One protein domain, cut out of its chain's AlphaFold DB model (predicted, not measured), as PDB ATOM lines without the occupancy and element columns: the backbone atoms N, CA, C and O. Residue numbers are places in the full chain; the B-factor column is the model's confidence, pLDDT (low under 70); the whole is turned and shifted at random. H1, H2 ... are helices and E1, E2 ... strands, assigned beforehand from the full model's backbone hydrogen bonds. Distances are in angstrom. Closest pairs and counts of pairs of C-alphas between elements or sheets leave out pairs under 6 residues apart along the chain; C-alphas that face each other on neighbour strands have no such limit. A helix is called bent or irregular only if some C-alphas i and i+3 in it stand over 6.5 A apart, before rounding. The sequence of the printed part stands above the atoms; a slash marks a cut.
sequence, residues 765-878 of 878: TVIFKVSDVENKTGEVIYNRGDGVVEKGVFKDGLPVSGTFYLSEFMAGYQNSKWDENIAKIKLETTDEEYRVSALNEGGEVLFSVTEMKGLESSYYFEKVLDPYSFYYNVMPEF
ATOM      1  N   THR A 765     -24.609  20.354  35.170       90.81
ATOM      2  CA  THR A 765     -23.962  21.593  34.695       90.81
ATOM      3  C   THR A 765     -22.497  21.390  34.329       90.81
ATOM      4  O   THR A 765     -22.005  22.023  33.394       90.81
ATOM      5  N   VAL A 766     -21.794  20.485  35.017       92.62
ATOM      6  CA  VAL A 766     -20.400  20.131  34.708       92.62
ATOM      7  C   VAL A 766     -20.216  18.622  34.806       92.62
ATOM      8  O   VAL A 766     -20.670  18.017  35.771       92.62
ATOM      9  N   ILE A 767     -19.539  18.016  33.829       94.75
ATOM     10  CA  ILE A 767     -19.246  16.577  33.781       94.75
ATOM     11  C   ILE A 767     -17.761  16.383  33.469       94.75
ATOM     12  O   ILE A 767     -17.300  16.706  32.375       94.75
ATOM     13  N   PHE A 768     -17.021  15.797  34.401       94.50
ATOM     14  CA  PHE A 768     -15.656  15.316  34.210       94.50
ATOM     15  C   PHE A 768     -15.684  13.828  33.884       94.50
ATOM     16  O   PHE A 768     -16.437  13.069  34.494       94.50
ATOM     17  N   LYS A 769     -14.826  13.404  32.960       95.31
ATOM     18  CA  LYS A 769     -14.555  11.996  32.664       95.31
ATOM     19  C   LYS A 769     -13.047  11.819  32.602       95.31
ATOM     20  O   LYS A 769     -12.413  12.229  31.630       95.31
ATOM     21  N   VAL A 770     -12.476  11.246  33.649       94.38
ATOM     22  CA  VAL A 770     -11.053  10.915  33.722       94.38
ATOM     23  C   VAL A 770     -10.909   9.478  33.236       94.38
ATOM     24  O   VAL A 770     -11.482   8.569  33.830       94.38
ATOM     25  N   SER A 771     -10.195   9.283  32.130       94.12
ATOM     26  CA  SER A 771      -9.953   7.967  31.518       94.12
ATOM     27  C   SER A 771      -8.696   7.272  32.053       94.12
ATOM     28  O   SER A 771      -8.469   6.106  31.749       94.12
ATOM     29  N   ASP A 772      -7.864   8.016  32.783       93.19
ATOM     30  CA  ASP A 772      -6.674   7.544  33.491       93.19
ATOM     31  C   ASP A 772      -6.422   8.508  34.665       93.19
ATOM     32  O   ASP A 772      -6.054   9.671  34.457       93.19
ATOM     33  N   VAL A 773      -6.720   8.064  35.889       89.19
ATOM     34  CA  VAL A 773      -6.638   8.861  37.125       89.19
ATOM     35  C   VAL A 773      -5.193   8.993  37.612       89.19
ATOM     36  O   VAL A 773      -4.794  10.091  38.015       89.19
ATOM     37  N   GLU A 774      -4.379   7.936  37.507       88.88
ATOM     38  CA  GLU A 774      -2.931   7.983  37.787       88.88
ATOM     39  C   GLU A 774      -2.266   9.130  37.007       88.88
ATOM     40  O   GLU A 774      -1.698  10.062  37.599       88.88
ATOM     41  N   ASN A 775      -2.432   9.114  35.680       89.75
ATOM     42  CA  ASN A 775      -1.859  10.087  34.749       89.75
ATOM     43  C   ASN A 775      -2.776  11.295  34.487       89.75
ATOM     44  O   ASN A 775      -2.546  12.018  33.517       89.75
ATOM     45  N   LYS A 776      -3.810  11.529  35.315       91.06
ATOM     46  CA  LYS A 776      -4.702  12.713  35.278       91.06
ATOM     47  C   LYS A 776      -5.059  13.121  33.848       91.06
ATOM     48  O   LYS A 776      -4.695  14.204  33.386       91.06
ATOM     49  N   THR A 777      -5.698  12.212  33.121       93.56
ATOM     50  CA  THR A 777      -5.988  12.352  31.689       93.56
ATOM     51  C   THR A 777      -7.468  12.115  31.419       93.56
ATOM     52  O   THR A 777      -8.043  11.133  31.893       93.56
ATOM     53  N   GLY A 778      -8.097  13.000  30.643       94.88
ATOM     54  CA  GLY A 778      -9.526  12.926  30.365       94.88
ATOM     55  C   GLY A 778     -10.118  14.181  29.728       94.88
ATOM     56  O   GLY A 778      -9.441  14.965  29.059       94.88
ATOM     57  N   GLU A 779     -11.419  14.359  29.935       95.69
ATOM     58  CA  GLU A 779     -12.198  15.493  29.441       95.69
ATOM     59  C   GLU A 779     -13.093  16.108  30.523       95.69
ATOM     60  O   GLU A 779     -13.546  15.433  31.447       95.69
ATOM     61  N   VAL A 780     -13.381  17.399  30.373       94.94
ATOM     62  CA  VAL A 780     -14.428  18.117  31.108       94.94
ATOM     63  C   VAL A 780     -15.424  18.710  30.119       94.94
ATOM     64  O   VAL A 780     -15.041  19.169  29.044       94.94
ATOM     65  N   ILE A 781     -16.705  18.679  30.473       94.75
ATOM     66  CA  ILE A 781     -17.827  19.204  29.698       94.75
ATOM     67  C   ILE A 781     -18.602  20.176  30.588       94.75
ATOM     68  O   ILE A 781     -18.957  19.820  31.710       94.75
ATOM     69  N   TYR A 782     -18.889  21.373  30.082       91.88
ATOM     70  CA  TYR A 782     -19.677  22.405  30.754       91.88
ATOM     71  C   TYR A 782     -20.969  22.651  29.969       91.88
ATOM     72  O   TYR A 782     -20.924  23.080  28.813       91.88
ATOM     73  N   ASN A 783     -22.116  22.403  30.597       89.12
ATOM     74  CA  ASN A 783     -23.444  22.664  30.050       89.12
ATOM     75  C   ASN A 783     -23.932  24.014  30.590       89.12
ATOM     76  O   ASN A 783     -24.234  24.145  31.775       89.12
ATOM     77  N   ARG A 784     -24.017  25.035  29.734       77.75
ATOM     78  CA  ARG A 784     -24.259  26.426  30.163       77.75
ATOM     79  C   ARG A 784     -25.732  26.806  30.388       77.75
ATOM     80  O   ARG A 784     -26.016  27.955  30.708       77.75
ATOM     81  N   GLY A 785     -26.676  25.883  30.196       71.81
ATOM     82  CA  GLY A 785     -28.124  26.127  30.326       71.81
ATOM     83  C   GLY A 785     -28.759  26.914  29.165       71.81
ATOM     84  O   GLY A 785     -29.915  26.681  28.827       71.81
ATOM     85  N   ASP A 786     -27.986  27.756  28.478       74.50
ATOM     86  CA  ASP A 786     -28.334  28.457  27.228       74.50
ATOM     87  C   ASP A 786     -28.345  27.545  25.973       74.50
ATOM     88  O   ASP A 786     -28.638  27.998  24.866       74.50
ATOM     89  N   GLY A 787     -28.041  26.253  26.139       73.94
ATOM     90  CA  GLY A 787     -27.886  25.271  25.062       73.94
ATOM     91  C   GLY A 787     -26.459  25.158  24.510       73.94
ATOM     92  O   GLY A 787     -26.208  24.294  23.667       73.94
ATOM     93  N   VAL A 788     -25.515  25.975  24.986       79.62
ATOM     94  CA  VAL A 788     -24.090  25.855  24.659       79.62
ATOM     95  C   VAL A 788     -23.445  24.777  25.532       79.62
ATOM     96  O   VAL A 788     -23.643  24.720  26.749       79.62
ATOM     97  N   VAL A 789     -22.640  23.933  24.888       87.94
ATOM     98  CA  VAL A 789     -21.802  22.921  25.535       87.94
ATOM     99  C   VAL A 789     -20.346  23.237  25.213       87.94
ATOM    100  O   VAL A 789     -19.942  23.194  24.051       87.94
ATOM    101  N   GLU A 790     -19.557  23.551  26.236       92.69
ATOM    102  CA  GLU A 790     -18.112  23.773  26.115       92.69
ATOM    103  C   GLU A 790     -17.348  22.549  26.635       92.69
ATOM    104  O   GLU A 790     -17.830  21.825  27.504       92.69
ATOM    105  N   LYS A 791     -16.157  22.285  26.088       94.81
ATOM    106  CA  LYS A 791     -15.366  21.091  26.412       94.81
ATOM    107  C   LYS A 791     -13.883  21.420  26.531       94.81
ATOM    108  O   LYS A 791     -13.362  22.142  25.684       94.81
ATOM    109  N   GLY A 792     -13.214  20.832  27.518       94.50
ATOM    110  CA  GLY A 792     -11.756  20.806  27.662       94.50
ATOM    111  C   GLY A 792     -11.220  19.374  27.642       94.50
ATOM    112  O   GLY A 792     -11.892  18.451  28.105       94.50
ATOM    113  N   VAL A 793     -10.019  19.178  27.102       95.00
ATOM    114  CA  VAL A 793      -9.280  17.903  27.085       95.00
ATOM    115  C   VAL A 793      -7.923  18.117  27.744       95.00
ATOM    116  O   VAL A 793      -7.189  19.038  27.382       95.00
ATOM    117  N   PHE A 794      -7.597  17.274  28.716       92.50
ATOM    118  CA  PHE A 794      -6.392  17.380  29.534       92.50
ATOM    119  C   PHE A 794      -5.657  16.035  29.588       92.50
ATOM    120  O   PHE A 794      -6.276  14.973  29.507       92.50
ATOM    121  N   LYS A 795      -4.328  16.076  29.689       91.94
ATOM    122  CA  LYS A 795      -3.452  14.897  29.706       91.94
ATOM    123  C   LYS A 795      -2.251  15.153  30.605       91.94
ATOM    124  O   LYS A 795      -1.745  16.270  30.633       91.94
ATOM    125  N   ASP A 796      -1.783  14.124  31.305       89.56
ATOM    126  CA  ASP A 796      -0.612  14.180  32.190       89.56
ATOM    127  C   ASP A 796      -0.732  15.309  33.239       89.56
ATOM    128  O   ASP A 796       0.259  15.916  33.635       89.56
ATOM    129  N   GLY A 797      -1.968  15.619  33.662       85.81
ATOM    130  CA  GLY A 797      -2.303  16.719  34.574       85.81
ATOM    131  C   GLY A 797      -2.364  18.124  33.957       85.81
ATOM    132  O   GLY A 797      -2.566  19.077  34.700       85.81
ATOM    133  N   LEU A 798      -2.217  18.284  32.636       86.75
ATOM    134  CA  LEU A 798      -2.127  19.586  31.955       86.75
ATOM    135  C   LEU A 798      -3.216  19.801  30.880       86.75
ATOM    136  O   LEU A 798      -3.670  18.838  30.255       86.75
ATOM    137  N   PRO A 799      -3.628  21.057  30.614       89.81
ATOM    138  CA  PRO A 799      -4.612  21.376  29.582       89.81
ATOM    139  C   PRO A 799      -4.013  21.233  28.173       89.81
ATOM    140  O   PRO A 799      -3.048  21.912  27.823       89.81
ATOM    141  N   VAL A 800      -4.618  20.378  27.343       89.56
ATOM    142  CA  VAL A 800      -4.183  20.138  25.956       89.56
ATOM    143  C   VAL A 800      -4.937  21.054  24.995       89.56
ATOM    144  O   VAL A 800      -4.315  21.826  24.269       89.56
ATOM    145  N   SER A 801      -6.271  20.992  25.002       91.94
ATOM    146  CA  SER A 801      -7.129  21.772  24.100       91.94
ATOM    147  C   SER A 801      -8.516  22.046  24.695       91.94
ATOM    148  O   SER A 801      -8.995  21.315  25.565       91.94
ATOM    149  N   GLY A 802      -9.183  23.097  24.216       93.69
ATOM    150  CA  GLY A 802     -10.559  23.439  24.584       93.69
ATOM    151  C   GLY A 802     -10.681  24.431  25.746       93.69
ATOM    152  O   GLY A 802      -9.827  25.292  25.934       93.69
ATOM    153  N   THR A 803     -11.793  24.353  26.476       92.88
ATOM    154  CA  THR A 803     -12.208  25.284  27.541       92.88
ATOM    155  C   THR A 803     -12.148  24.644  28.923       92.88
ATOM    156  O   THR A 803     -12.608  23.521  29.117       92.88
ATOM    157  N   PHE A 804     -11.678  25.416  29.900       91.19
ATOM    158  CA  PHE A 804     -11.659  25.098  31.323       91.19
ATOM    159  C   PHE A 804     -12.131  26.304  32.140       91.19
ATOM    160  O   PHE A 804     -11.877  27.447  31.762       91.19
ATOM    161  N   TYR A 805     -12.769  26.051  33.279       87.81
ATOM    162  CA  TYR A 805     -13.078  27.064  34.284       87.81
ATOM    163  C   TYR A 805     -12.269  26.768  35.550       87.81
ATOM    164  O   TYR A 805     -12.173  25.609  35.950       87.81
ATOM    165  N   LEU A 806     -11.657  27.799  36.138       82.50
ATOM    166  CA  LEU A 806     -10.796  27.678  37.324       82.50
ATOM    167  C   LEU A 806     -11.569  28.072  38.590       82.50
ATOM    168  O   LEU A 806     -12.302  29.064  38.570       82.50
ATOM    169  N   SER A 807     -11.404  27.311  39.674       65.38
ATOM    170  CA  SER A 807     -12.066  27.545  40.965       65.38
ATOM    171  C   SER A 807     -11.458  28.710  41.753       65.38
ATOM    172  O   SER A 807     -12.204  29.515  42.311       65.38
ATOM    173  N   GLU A 808     -10.129  28.838  41.756       59.09
ATOM    174  CA  GLU A 808      -9.397  29.942  42.381       59.09
ATOM    175  C   GLU A 808      -8.317  30.514  41.447       59.09
ATOM    176  O   GLU A 808      -7.875  29.878  40.489       59.09
ATOM    177  N   PHE A 809      -7.862  31.737  41.738       50.47
ATOM    178  CA  PHE A 809      -6.695  32.340  41.091       50.47
ATOM    179  C   PHE A 809      -5.574  32.528  42.121       50.47
ATOM    180  O   PHE A 809      -5.432  33.585  42.734       50.47
ATOM    181  N   MET A 810      -4.769  31.484  42.339       45.56
ATOM    182  CA  MET A 810      -3.605  31.566  43.227       45.56
ATOM    183  C   MET A 810      -2.367  32.108  42.504       45.56
ATOM    184  O   MET A 810      -1.592  31.366  41.905       45.56
ATOM    185  N   ALA A 811      -2.121  33.411  42.650       40.53
ATOM    186  CA  ALA A 811      -0.840  34.042  42.324       40.53
ATOM    187  C   ALA A 811       0.101  34.046  43.551       40.53
ATOM    188  O   ALA A 811       0.552  35.094  44.017       40.53
ATOM    189  N   GLY A 812       0.384  32.859  44.098       47.47
ATOM    190  CA  GLY A 812       1.137  32.675  45.344       47.47
ATOM    191  C   GLY A 812       0.242  32.583  46.588       47.47
ATOM    192  O   GLY A 812      -0.906  32.165  46.507       47.47
ATOM    193  N   TYR A 813       0.775  32.960  47.755       36.66
ATOM    194  CA  TYR A 813       0.168  32.726  49.081       36.66
ATOM    195  C   TYR A 813      -0.991  33.678  49.476       36.66
ATOM    196  O   TYR A 813      -1.247  33.861  50.667       36.66
ATOM    197  N   GLN A 814      -1.691  34.311  48.529       42.34
ATOM    198  CA  GLN A 814      -2.863  35.149  48.829       42.34
ATOM    199  C   GLN A 814      -4.021  34.893  47.861       42.34
ATOM    200  O   GLN A 814      -3.834  34.835  46.648       42.34
ATOM    201  N   ASN A 815      -5.222  34.766  48.427       49.97
ATOM    202  CA  ASN A 815      -6.458  34.480  47.707       49.97
ATOM    203  C   ASN A 815      -7.089  35.790  47.193       49.97
ATOM    204  O   ASN A 815      -7.409  36.687  47.979       49.97
ATOM    205  N   SER A 816      -7.227  35.931  45.873       48.22
ATOM    206  CA  SER A 816      -7.532  37.207  45.211       48.22
ATOM    207  C   SER A 816      -9.029  37.461  44.975       48.22
ATOM    208  O   SER A 816      -9.417  37.942  43.911       48.22
ATOM    209  N   LYS A 817      -9.889  37.180  45.962       49.50
ATOM    210  CA  LYS A 817     -11.344  37.423  45.883       49.50
ATOM    211  C   LYS A 817     -11.740  38.869  46.252       49.50
ATOM    212  O   LYS A 817     -12.596  39.084  47.103       49.50
ATOM    213  N   TRP A 818     -11.061  39.851  45.648       50.50
ATOM    214  CA  TRP A 818     -11.140  41.285  45.999       50.50
ATOM    215  C   TRP A 818     -11.822  42.178  44.944       50.50
ATOM    216  O   TRP A 818     -12.007  43.365  45.196       50.50
ATOM    217  N   ASP A 819     -12.182  41.638  43.776       65.44
ATOM    218  CA  ASP A 819     -12.952  42.351  42.750       65.44
ATOM    219  C   ASP A 819     -14.283  41.626  42.519       65.44
ATOM    220  O   ASP A 819     -14.335  40.579  41.872       65.44
ATOM    221  N   GLU A 820     -15.359  42.186  43.075       71.44
ATOM    222  CA  GLU A 820     -16.720  41.635  43.018       71.44
ATOM    223  C   GLU A 820     -17.276  41.545  41.586       71.44
ATOM    224  O   GLU A 820     -18.233  40.815  41.342       71.44
ATOM    225  N   ASN A 821     -16.663  42.233  40.614       77.06
ATOM    226  CA  ASN A 821     -17.071  42.148  39.212       77.06
ATOM    227  C   ASN A 821     -16.658  40.814  38.561       77.06
ATOM    228  O   ASN A 821     -17.251  40.428  37.553       77.06
ATOM    229  N   ILE A 822     -15.649  40.111  39.093       79.38
ATOM    230  CA  ILE A 822     -15.119  38.870  38.510       79.38
ATOM    231  C   ILE A 822     -15.826  37.657  39.125       79.38
ATOM    232  O   ILE A 822     -15.484  37.192  40.211       79.38
ATOM    233  N   ALA A 823     -16.782  37.096  38.387       77.88
ATOM    234  CA  ALA A 823     -17.536  35.916  38.802       77.88
ATOM    235  C   ALA A 823     -16.858  34.591  38.411       77.88
ATOM    236  O   ALA A 823     -17.027  33.587  39.104       77.88
ATOM    237  N   LYS A 824     -16.139  34.550  37.277       82.81
ATOM    238  CA  LYS A 824     -15.515  33.326  36.731       82.81
ATOM    239  C   LYS A 824     -14.201  33.626  36.011       82.81
ATOM    240  O   LYS A 824     -14.078  34.652  35.343       82.81
ATOM    241  N   ILE A 825     -13.260  32.679  36.055       85.69
ATOM    242  CA  ILE A 825     -12.064  32.658  35.200       85.69
ATOM    243  C   ILE A 825     -12.192  31.507  34.196       85.69
ATOM    244  O   ILE A 825     -12.406  30.361  34.593       85.69
ATOM    245  N   LYS A 826     -12.049  31.808  32.900       89.62
ATOM    246  CA  LYS A 826     -12.045  30.836  31.795       89.62
ATOM    247  C   LYS A 826     -10.644  30.740  31.195       89.62
ATOM    248  O   LYS A 826     -10.098  31.756  30.769       89.62
ATOM    249  N   LEU A 827     -10.093  29.534  31.111       89.25
ATOM    250  CA  LEU A 827      -8.924  29.212  30.293       89.25
ATOM    251  C   LEU A 827      -9.400  28.555  28.992       89.25
ATOM    252  O   LEU A 827     -10.039  27.508  29.008       89.25
ATOM    253  N   GLU A 828      -9.054  29.158  27.864       92.06
ATOM    254  CA  GLU A 828      -9.172  28.589  26.525       92.06
ATOM    255  C   GLU A 828      -7.767  28.169  26.068       92.06
ATOM    256  O   GLU A 828      -6.790  28.872  26.332       92.06
ATOM    257  N   THR A 829      -7.616  27.023  25.403       89.94
ATOM    258  CA  THR A 829      -6.310  26.607  24.877       89.94
ATOM    259  C   THR A 829      -6.399  25.817  23.574       89.94
ATOM    260  O   THR A 829      -7.367  25.097  23.310       89.94
ATOM    261  N   THR A 830      -5.372  25.977  22.747       87.56
ATOM    262  CA  THR A 830      -5.192  25.343  21.436       87.56
ATOM    263  C   THR A 830      -3.813  24.677  21.374       87.56
ATOM    264  O   THR A 830      -3.052  24.722  22.341       87.56
ATOM    265  N   ASP A 831      -3.442  24.096  20.235       80.94
ATOM    266  CA  ASP A 831      -2.083  23.576  20.034       80.94
ATOM    267  C   ASP A 831      -1.006  24.690  20.040       80.94
ATOM    268  O   ASP A 831       0.166  24.402  20.276       80.94
ATOM    269  N   GLU A 832      -1.391  25.960  19.837       83.31
ATOM    270  CA  GLU A 832      -0.475  27.105  19.675       83.31
ATOM    271  C   GLU A 832      -0.523  28.125  20.835       83.31
ATOM    272  O   GLU A 832       0.477  28.795  21.094       83.31
ATOM    273  N   GLU A 833      -1.637  28.246  21.572       87.94
ATOM    274  CA  GLU A 833      -1.816  29.291  22.598       87.94
ATOM    275  C   GLU A 833      -2.578  28.855  23.868       87.94
ATOM    276  O   GLU A 833      -3.354  27.889  23.895       87.94
ATOM    277  N   TYR A 834      -2.345  29.606  24.946       87.19
ATOM    278  CA  TYR A 834      -3.193  29.692  26.137       87.19
ATOM    279  C   TYR A 834      -3.853  31.072  26.172       87.19
ATOM    280  O   TYR A 834      -3.173  32.081  25.989       87.19
ATOM    281  N   ARG A 835      -5.150  31.138  26.471       88.88
ATOM    282  CA  ARG A 835      -5.891  32.390  26.642       88.88
ATOM    283  C   ARG A 835      -6.721  32.349  27.919       88.88
ATOM    284  O   ARG A 835      -7.666  31.576  28.020       88.88
ATOM    285  N   VAL A 836      -6.406  33.210  28.881       87.75
ATOM    286  CA  VAL A 836      -7.175  33.351  30.125       87.75
ATOM    287  C   VAL A 836      -8.044  34.596  30.052       87.75
ATOM    288  O   VAL A 836      -7.555  35.679  29.736       87.75
ATOM    289  N   SER A 837      -9.330  34.442  30.354       88.62
ATOM    290  CA  SER A 837     -10.327  35.513  30.398       88.62
ATOM    291  C   SER A 837     -10.995  35.566  31.771       88.62
ATOM    292  O   SER A 837     -11.407  34.529  32.291       88.62
ATOM    293  N   ALA A 838     -11.147  36.763  32.334       86.25
ATOM    294  CA  ALA A 838     -12.003  37.009  33.494       86.25
ATOM    295  C   ALA A 838     -13.395  37.446  33.025       86.25
ATOM    296  O   ALA A 838     -13.502  38.241  32.086       86.25
ATOM    297  N   LEU A 839     -14.449  36.927  33.657       85.75
ATOM    298  CA  LEU A 839     -15.836  37.145  33.251       85.75
ATOM    299  C   LEU A 839     -16.708  37.614  34.417       85.75
ATOM    300  O   LEU A 839     -16.541  37.141  35.544       85.75
ATOM    301  N   ASN A 840     -17.668  38.490  34.120       84.12
ATOM    302  CA  ASN A 840     -18.730  38.868  35.058       84.12
ATOM    303  C   ASN A 840     -19.830  37.791  35.151       84.12
ATOM    304  O   ASN A 840     -19.794  36.783  34.439       84.12
ATOM    305  N   GLU A 841     -20.821  37.990  36.028       79.69
ATOM    306  CA  GLU A 841     -21.943  37.048  36.196       79.69
ATOM    307  C   GLU A 841     -22.731  36.810  34.896       79.69
ATOM    308  O   GLU A 841     -23.174  35.691  34.639       79.69
ATOM    309  N   GLY A 842     -22.844  37.835  34.042       79.81
ATOM    310  CA  GLY A 842     -23.469  37.751  32.718       79.81
ATOM    311  C   GLY A 842     -22.649  36.985  31.670       79.81
ATOM    312  O   GLY A 842     -23.147  36.728  30.574       79.81
ATOM    313  N   GLY A 843     -21.409  36.598  31.982       79.38
ATOM    314  CA  GLY A 843     -20.509  35.909  31.056       79.38
ATOM    315  C   GLY A 843     -19.834  36.824  30.029       79.38
ATOM    316  O   GLY A 843     -19.328  36.329  29.021       79.38
ATOM    317  N   GLU A 844     -19.804  38.137  30.263       86.38
ATOM    318  CA  GLU A 844     -19.037  39.089  29.457       86.38
ATOM    319  C   GLU A 844     -17.566  39.086  29.888       86.38
ATOM    320  O   GLU A 844     -17.260  39.018  31.078       86.38
ATOM    321  N   VAL A 845     -16.641  39.181  28.927       89.44
ATOM    322  CA  VAL A 845     -15.196  39.203  29.204       89.44
ATOM    323  C   VAL A 845     -14.767  40.599  29.657       89.44
ATOM    324  O   VAL A 845     -14.774  41.539  28.864       89.44
ATOM    325  N   LEU A 846     -14.341  40.713  30.916       86.94
ATOM    326  CA  LEU A 846     -13.831  41.951  31.519       86.94
ATOM    327  C   LEU A 846     -12.392  42.245  31.079       86.94
ATOM    328  O   LEU A 846     -12.053  43.378  30.739       86.94
ATOM    329  N   PHE A 847     -11.548  41.212  31.037       86.69
ATOM    330  CA  PHE A 847     -10.232  41.244  30.399       86.69
ATOM    331  C   PHE A 847      -9.846  39.849  29.897       86.69
ATOM    332  O   PHE A 847     -10.318  38.841  30.425       86.69
ATOM    333  N   SER A 848      -8.953  39.777  28.904       87.75
ATOM    334  CA  SER A 848      -8.318  38.518  28.495       87.75
ATOM    335  C   SER A 848      -6.847  38.702  28.131       87.75
ATOM    336  O   SER A 848      -6.505  39.682  27.469       87.75
ATOM    337  N   VAL A 849      -6.010  37.736  28.502       86.44
ATOM    338  CA  VAL A 849      -4.575  37.655  28.184       86.44
ATOM    339  C   VAL A 849      -4.319  36.385  27.374       86.44
ATOM    340  O   VAL A 849      -4.854  35.334  27.718       86.44
ATOM    341  N   THR A 850      -3.480  36.473  26.338       86.69
ATOM    342  CA  THR A 850      -3.064  35.337  25.499       86.69
ATOM    343  C   THR A 850      -1.539  35.180  25.536       86.69
ATOM    344  O   THR A 850      -0.822  36.171  25.394       86.69
ATOM    345  N   GLU A 851      -1.043  33.951  25.698       84.56
ATOM    346  CA  GLU A 851       0.381  33.575  25.677       84.56
ATOM    347  C   GLU A 851       0.591  32.442  24.648       84.56
ATOM    348  O   GLU A 851      -0.135  31.447  24.656       84.56
ATOM    349  N   MET A 852       1.556  32.602  23.733       82.00
ATOM    350  CA  MET A 852       1.891  31.588  22.717       82.00
ATOM    351  C   MET A 852       2.844  30.537  23.294       82.00
ATOM    352  O   MET A 852       3.851  30.887  23.914       82.00
ATOM    353  N   LYS A 853       2.554  29.258  23.047       77.06
ATOM    354  CA  LYS A 853       3.300  28.114  23.592       77.06
ATOM    355  C   LYS A 853       4.707  28.016  22.990       77.06
ATOM    356  O   LYS A 853       4.901  28.249  21.797       77.06
ATOM    357  N   GLY A 854       5.692  27.610  23.794       68.12
ATOM    358  CA  GLY A 854       7.010  27.182  23.295       68.12
ATOM    359  C   GLY A 854       7.955  28.284  22.790       68.12
ATOM    360  O   GLY A 854       8.913  27.985  22.075       68.12
ATOM    361  N   LEU A 855       7.727  29.550  23.155       63.22
ATOM    362  CA  LEU A 855       8.693  30.640  22.955       63.22
ATOM    363  C   LEU A 855       9.660  30.729  24.146       63.22
ATOM    364  O   LEU A 855       9.219  30.640  25.285       63.22
ATOM    365  N   GLU A 856      10.947  31.031  23.926       57.41
ATOM    366  CA  GLU A 856      11.937  31.207  25.018       57.41
ATOM    367  C   GLU A 856      11.580  32.324  26.029       57.41
ATOM    368  O   GLU A 856      12.173  32.404  27.104       57.41
ATOM    369  N   SER A 857      10.617  33.189  25.689       52.59
ATOM    370  CA  SER A 857      10.070  34.246  26.550       52.59
ATOM    371  C   SER A 857       8.616  34.020  27.003       52.59
ATOM    372  O   SER A 857       8.071  34.901  27.662       52.59
ATOM    373  N   SER A 858       7.984  32.892  26.645       56.72
ATOM    374  CA  SER A 858       6.732  32.407  27.260       56.72
ATOM    375  C   SER A 858       7.094  31.862  28.634       56.72
ATOM    376  O   SER A 858       7.934  30.969  28.726       56.72
ATOM    377  N   TYR A 859       6.587  32.461  29.711       58.72
ATOM    378  CA  TYR A 859       7.156  32.256  31.052       58.72
ATOM    379  C   TYR A 859       6.166  32.449  32.210       58.72
ATOM    380  O   TYR A 859       6.594  32.314  33.361       58.72
ATOM    381  N   TYR A 860       4.887  32.762  31.952       63.12
ATOM    382  CA  TYR A 860       3.879  32.893  33.013       63.12
ATOM    383  C   TYR A 860       3.010  31.638  33.145       63.12
ATOM    384  O   TYR A 860       3.150  30.909  34.129       63.12
ATOM    385  N   PHE A 861       2.159  31.319  32.166       66.06
ATOM    386  CA  PHE A 861       1.249  30.175  32.282       66.06
ATOM    387  C   PHE A 861       1.989  28.834  32.275       66.06
ATOM    388  O   PHE A 861       1.662  27.982  33.094       66.06
ATOM    389  N   GLU A 862       3.070  28.681  31.500       64.94
ATOM    390  CA  GLU A 862       3.947  27.490  31.553       64.94
ATOM    391  C   GLU A 862       4.694  27.316  32.902       64.94
ATOM    392  O   GLU A 862       5.348  26.297  33.118       64.94
ATOM    393  N   LYS A 863       4.600  28.285  33.831       62.97
ATOM    394  CA  LYS A 863       5.151  28.196  35.198       62.97
ATOM    395  C   LYS A 863       4.114  28.126  36.316       62.97
ATOM    396  O   LYS A 863       4.463  27.702  37.414       62.97
ATOM    397  N   VAL A 864       2.888  28.578  36.062       62.75
ATOM    398  CA  VAL A 864       1.779  28.571  37.033       62.75
ATOM    399  C   VAL A 864       0.877  27.344  36.835       62.75
ATOM    400  O   VAL A 864       0.302  26.839  37.795       62.75
ATOM    401  N   LEU A 865       0.787  26.819  35.609       66.75
ATOM    402  CA  LEU A 865       0.066  25.588  35.286       66.75
ATOM    403  C   LEU A 865       0.986  24.369  35.453       66.75
ATOM    404  O   LEU A 865       1.472  23.811  34.470       66.75
ATOM    405  N   ASP A 866       1.237  23.949  36.695       73.88
ATOM    406  CA  ASP A 866       1.848  22.639  36.954       73.88
ATOM    407  C   ASP A 866       0.794  21.499  36.947       73.88
ATOM    408  O   ASP A 866      -0.392  21.759  37.192       73.88
ATOM    409  N   PRO A 867       1.195  20.232  36.688       69.75
ATOM    410  CA  PRO A 867       0.285  19.082  36.583       69.75
ATOM    411  C   PRO A 867      -0.589  18.772  37.807       69.75
ATOM    412  O   PRO A 867      -1.566  18.029  37.700       69.75
ATOM    413  N   TYR A 868      -0.208  19.264  38.985       69.31
ATOM    414  CA  TYR A 868      -0.970  19.116  40.218       69.31
ATOM    415  C   TYR A 868      -1.910  20.314  40.369       69.31
ATOM    416  O   TYR A 868      -3.129  20.141  40.414       69.31
ATOM    417  N   SER A 869      -1.363  21.533  40.364       73.31
ATOM    418  CA  SER A 869      -2.138  22.761  40.585       73.31
ATOM    419  C   SER A 869      -3.238  22.966  39.548       73.31
ATOM    420  O   SER A 869      -4.341  23.352  39.932       73.31
ATOM    421  N   PHE A 870      -3.005  22.675  38.262       80.94
ATOM    422  CA  PHE A 870      -4.064  22.782  37.254       80.94
ATOM    423  C   PHE A 870      -5.206  21.796  37.524       80.94
ATOM    424  O   PHE A 870      -6.363  22.204  37.599       80.94
ATOM    425  N   TYR A 871      -4.890  20.511  37.705       78.94
ATOM    426  CA  TYR A 871      -5.898  19.459  37.854       78.94
ATOM    427  C   TYR A 871      -6.844  19.729  39.036       78.94
ATOM    428  O   TYR A 871      -8.062  19.657  38.869       78.94
ATOM    429  N   TYR A 872      -6.307  20.139  40.191       76.38
ATOM    430  CA  TYR A 872      -7.109  20.485  41.374       76.38
ATOM    431  C   TYR A 872      -7.812  21.856  41.296       76.38
ATOM    432  O   TYR A 872      -8.789  22.057  42.010       76.38
ATOM    433  N   ASN A 873      -7.387  22.786  40.428       76.88
ATOM    434  CA  ASN A 873      -8.118  24.045  40.186       76.88
ATOM    435  C   ASN A 873      -9.292  23.898  39.205       76.88
ATOM    436  O   ASN A 873     -10.109  24.810  39.097       76.88
ATOM    437  N   VAL A 874      -9.382  22.784  38.471       79.94
ATOM    438  CA  VAL A 874     -10.520  22.500  37.580       79.94
ATOM    439  C   VAL A 874     -11.440  21.443  38.191       79.94
ATOM    440  O   VAL A 874     -12.658  21.605  38.156       79.94
ATOM    441  N   MET A 875     -10.893  20.357  38.750       82.00
ATOM    442  CA  MET A 875     -11.701  19.276  39.322       82.00
ATOM    443  C   MET A 875     -12.445  19.752  40.586       82.00
ATOM    444  O   MET A 875     -11.804  20.239  41.516       82.00
ATOM    445  N   PRO A 876     -13.780  19.594  40.672       79.19
ATOM    446  CA  PRO A 876     -14.533  19.975  41.859       79.19
ATOM    447  C   PRO A 876     -14.170  19.084  43.051       79.19
ATOM    448  O   PRO A 876     -14.080  17.867  42.926       79.19
ATOM    449  N   GLU A 877     -14.011  19.707  44.216       80.94
ATOM    450  CA  GLU A 877     -13.750  19.041  45.497       80.94
ATOM    451  C   GLU A 877     -14.924  18.137  45.930       80.94
ATOM    452  O   GLU A 877     -16.087  18.491  45.694       80.94
ATOM    453  N   PHE A 878     -14.629  16.999  46.571       77.12
ATOM    454  CA  PHE A 878     -15.590  15.953  46.960       77.12
ATOM    455  C   PHE A 878     -15.414  15.484  48.396       77.12
ATOM    456  O   PHE A 878     -14.283  15.140  48.802       77.12
TER     457      PHE A 878
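What this domain is: This is residues 765 to 878 of the 878 residues of an uncharacterized protein of Echinicola strongylocentroti (UniProt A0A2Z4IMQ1). One twisted sheet of seven strands, E1 to E7 side by side in chain order, makes the body, with the short helix H2 packed over one face at the bent strand E4 and the still shorter H1 only grazing the sheet. The sheet is an antiparallel meander, each strand the antiparallel neighbour of the one before; residues 807 to 823, between E4 and E5, form a long stretch with no named element. The printed part has 114 residues, with named elements in the order E1 E2 E3 E4 E5 E6 E7 H1 H2, and its class is mostly strand. It is compact, with a radius of gyration of the C-alphas of 14.1 A, and rounded, spanning 36 by 36 by 28 A.

How they stand to each other: The inner strand E4, residues 798 to 806, bends by 128 degrees at residue 801. Its pairing is staggered: residues 798 to 802 pair with E3, residues 789 to 795, and residues 802 to 806 with E5, residues 824 to 829. N 793 and O 801 are 2.8 A apart, and N 804 and O 827 are 2.8 A apart, both within hydrogen-bond range. E3 has as its other neighbour E2, residues 777 to 783, antiparallel to it, with N 780 and O 792 at 2.9 A, and the other neighbour of E2 is the edge strand E1, residues 765 to 772, also antiparallel, with N 769 and O 779 at 2.8 A, both pairs within hydrogen-bond range. E5 has as its other neighbour E6, residues 833 to 839, antiparallel to it, with N 828 and O 835 at 2.8 A, and the other neighbour of E6 is the edge strand E7, residues 845 to 852, also antiparallel, with N 836 and O 849 at 2.9 A, both pairs within hydrogen-bond range. Each two successive strands form a hairpin; E1 and E7 are apart. H2, residues 869 to 874, is on the sheet at a height of 6.9 A, over E4, slantwise to the strands at 43 degrees to E4 on the local plane. Its closest C-alphas to E4 are those of Val 874 and Leu 806, 5.2 A apart. H1, residues 861 to 864, only grazes the sheet, with residues 861 to 862; H1 and H2 meet only through their link. Every O i to N i+4 pair of H2 is within hydrogen-bond range; H1 is too short for such a pair.

Where its parts are: E1 begins at C-alpha 765, (-23.962, 21.593, 34.695), and is 22.3 A long; E2 is 20.3 A, E3 20.5 A. E4 is 13.0 A from end to end, and E5 16.4 A. E6 is 19.3 A and E7 19.8 A, ending at C-alpha 852, (1.891, 31.588, 22.717). H1 is 5.0 A; H2 is 8.9 A and ends at C-alpha 874, (-10.520, 22.500, 37.580).

The domain as a whole: The two C-alphas farthest apart, those of Gly 785 and Glu 856, are 40.7 A apart. The printed part has no cut, and Phe 878 is the chain's last residue. The link from E4 to E5 is long, with 17 residues. The mean pLDDT of the printed part is 79.3; it is under 70 at residues 807 to 819, 854 to 865 and 867 to 868.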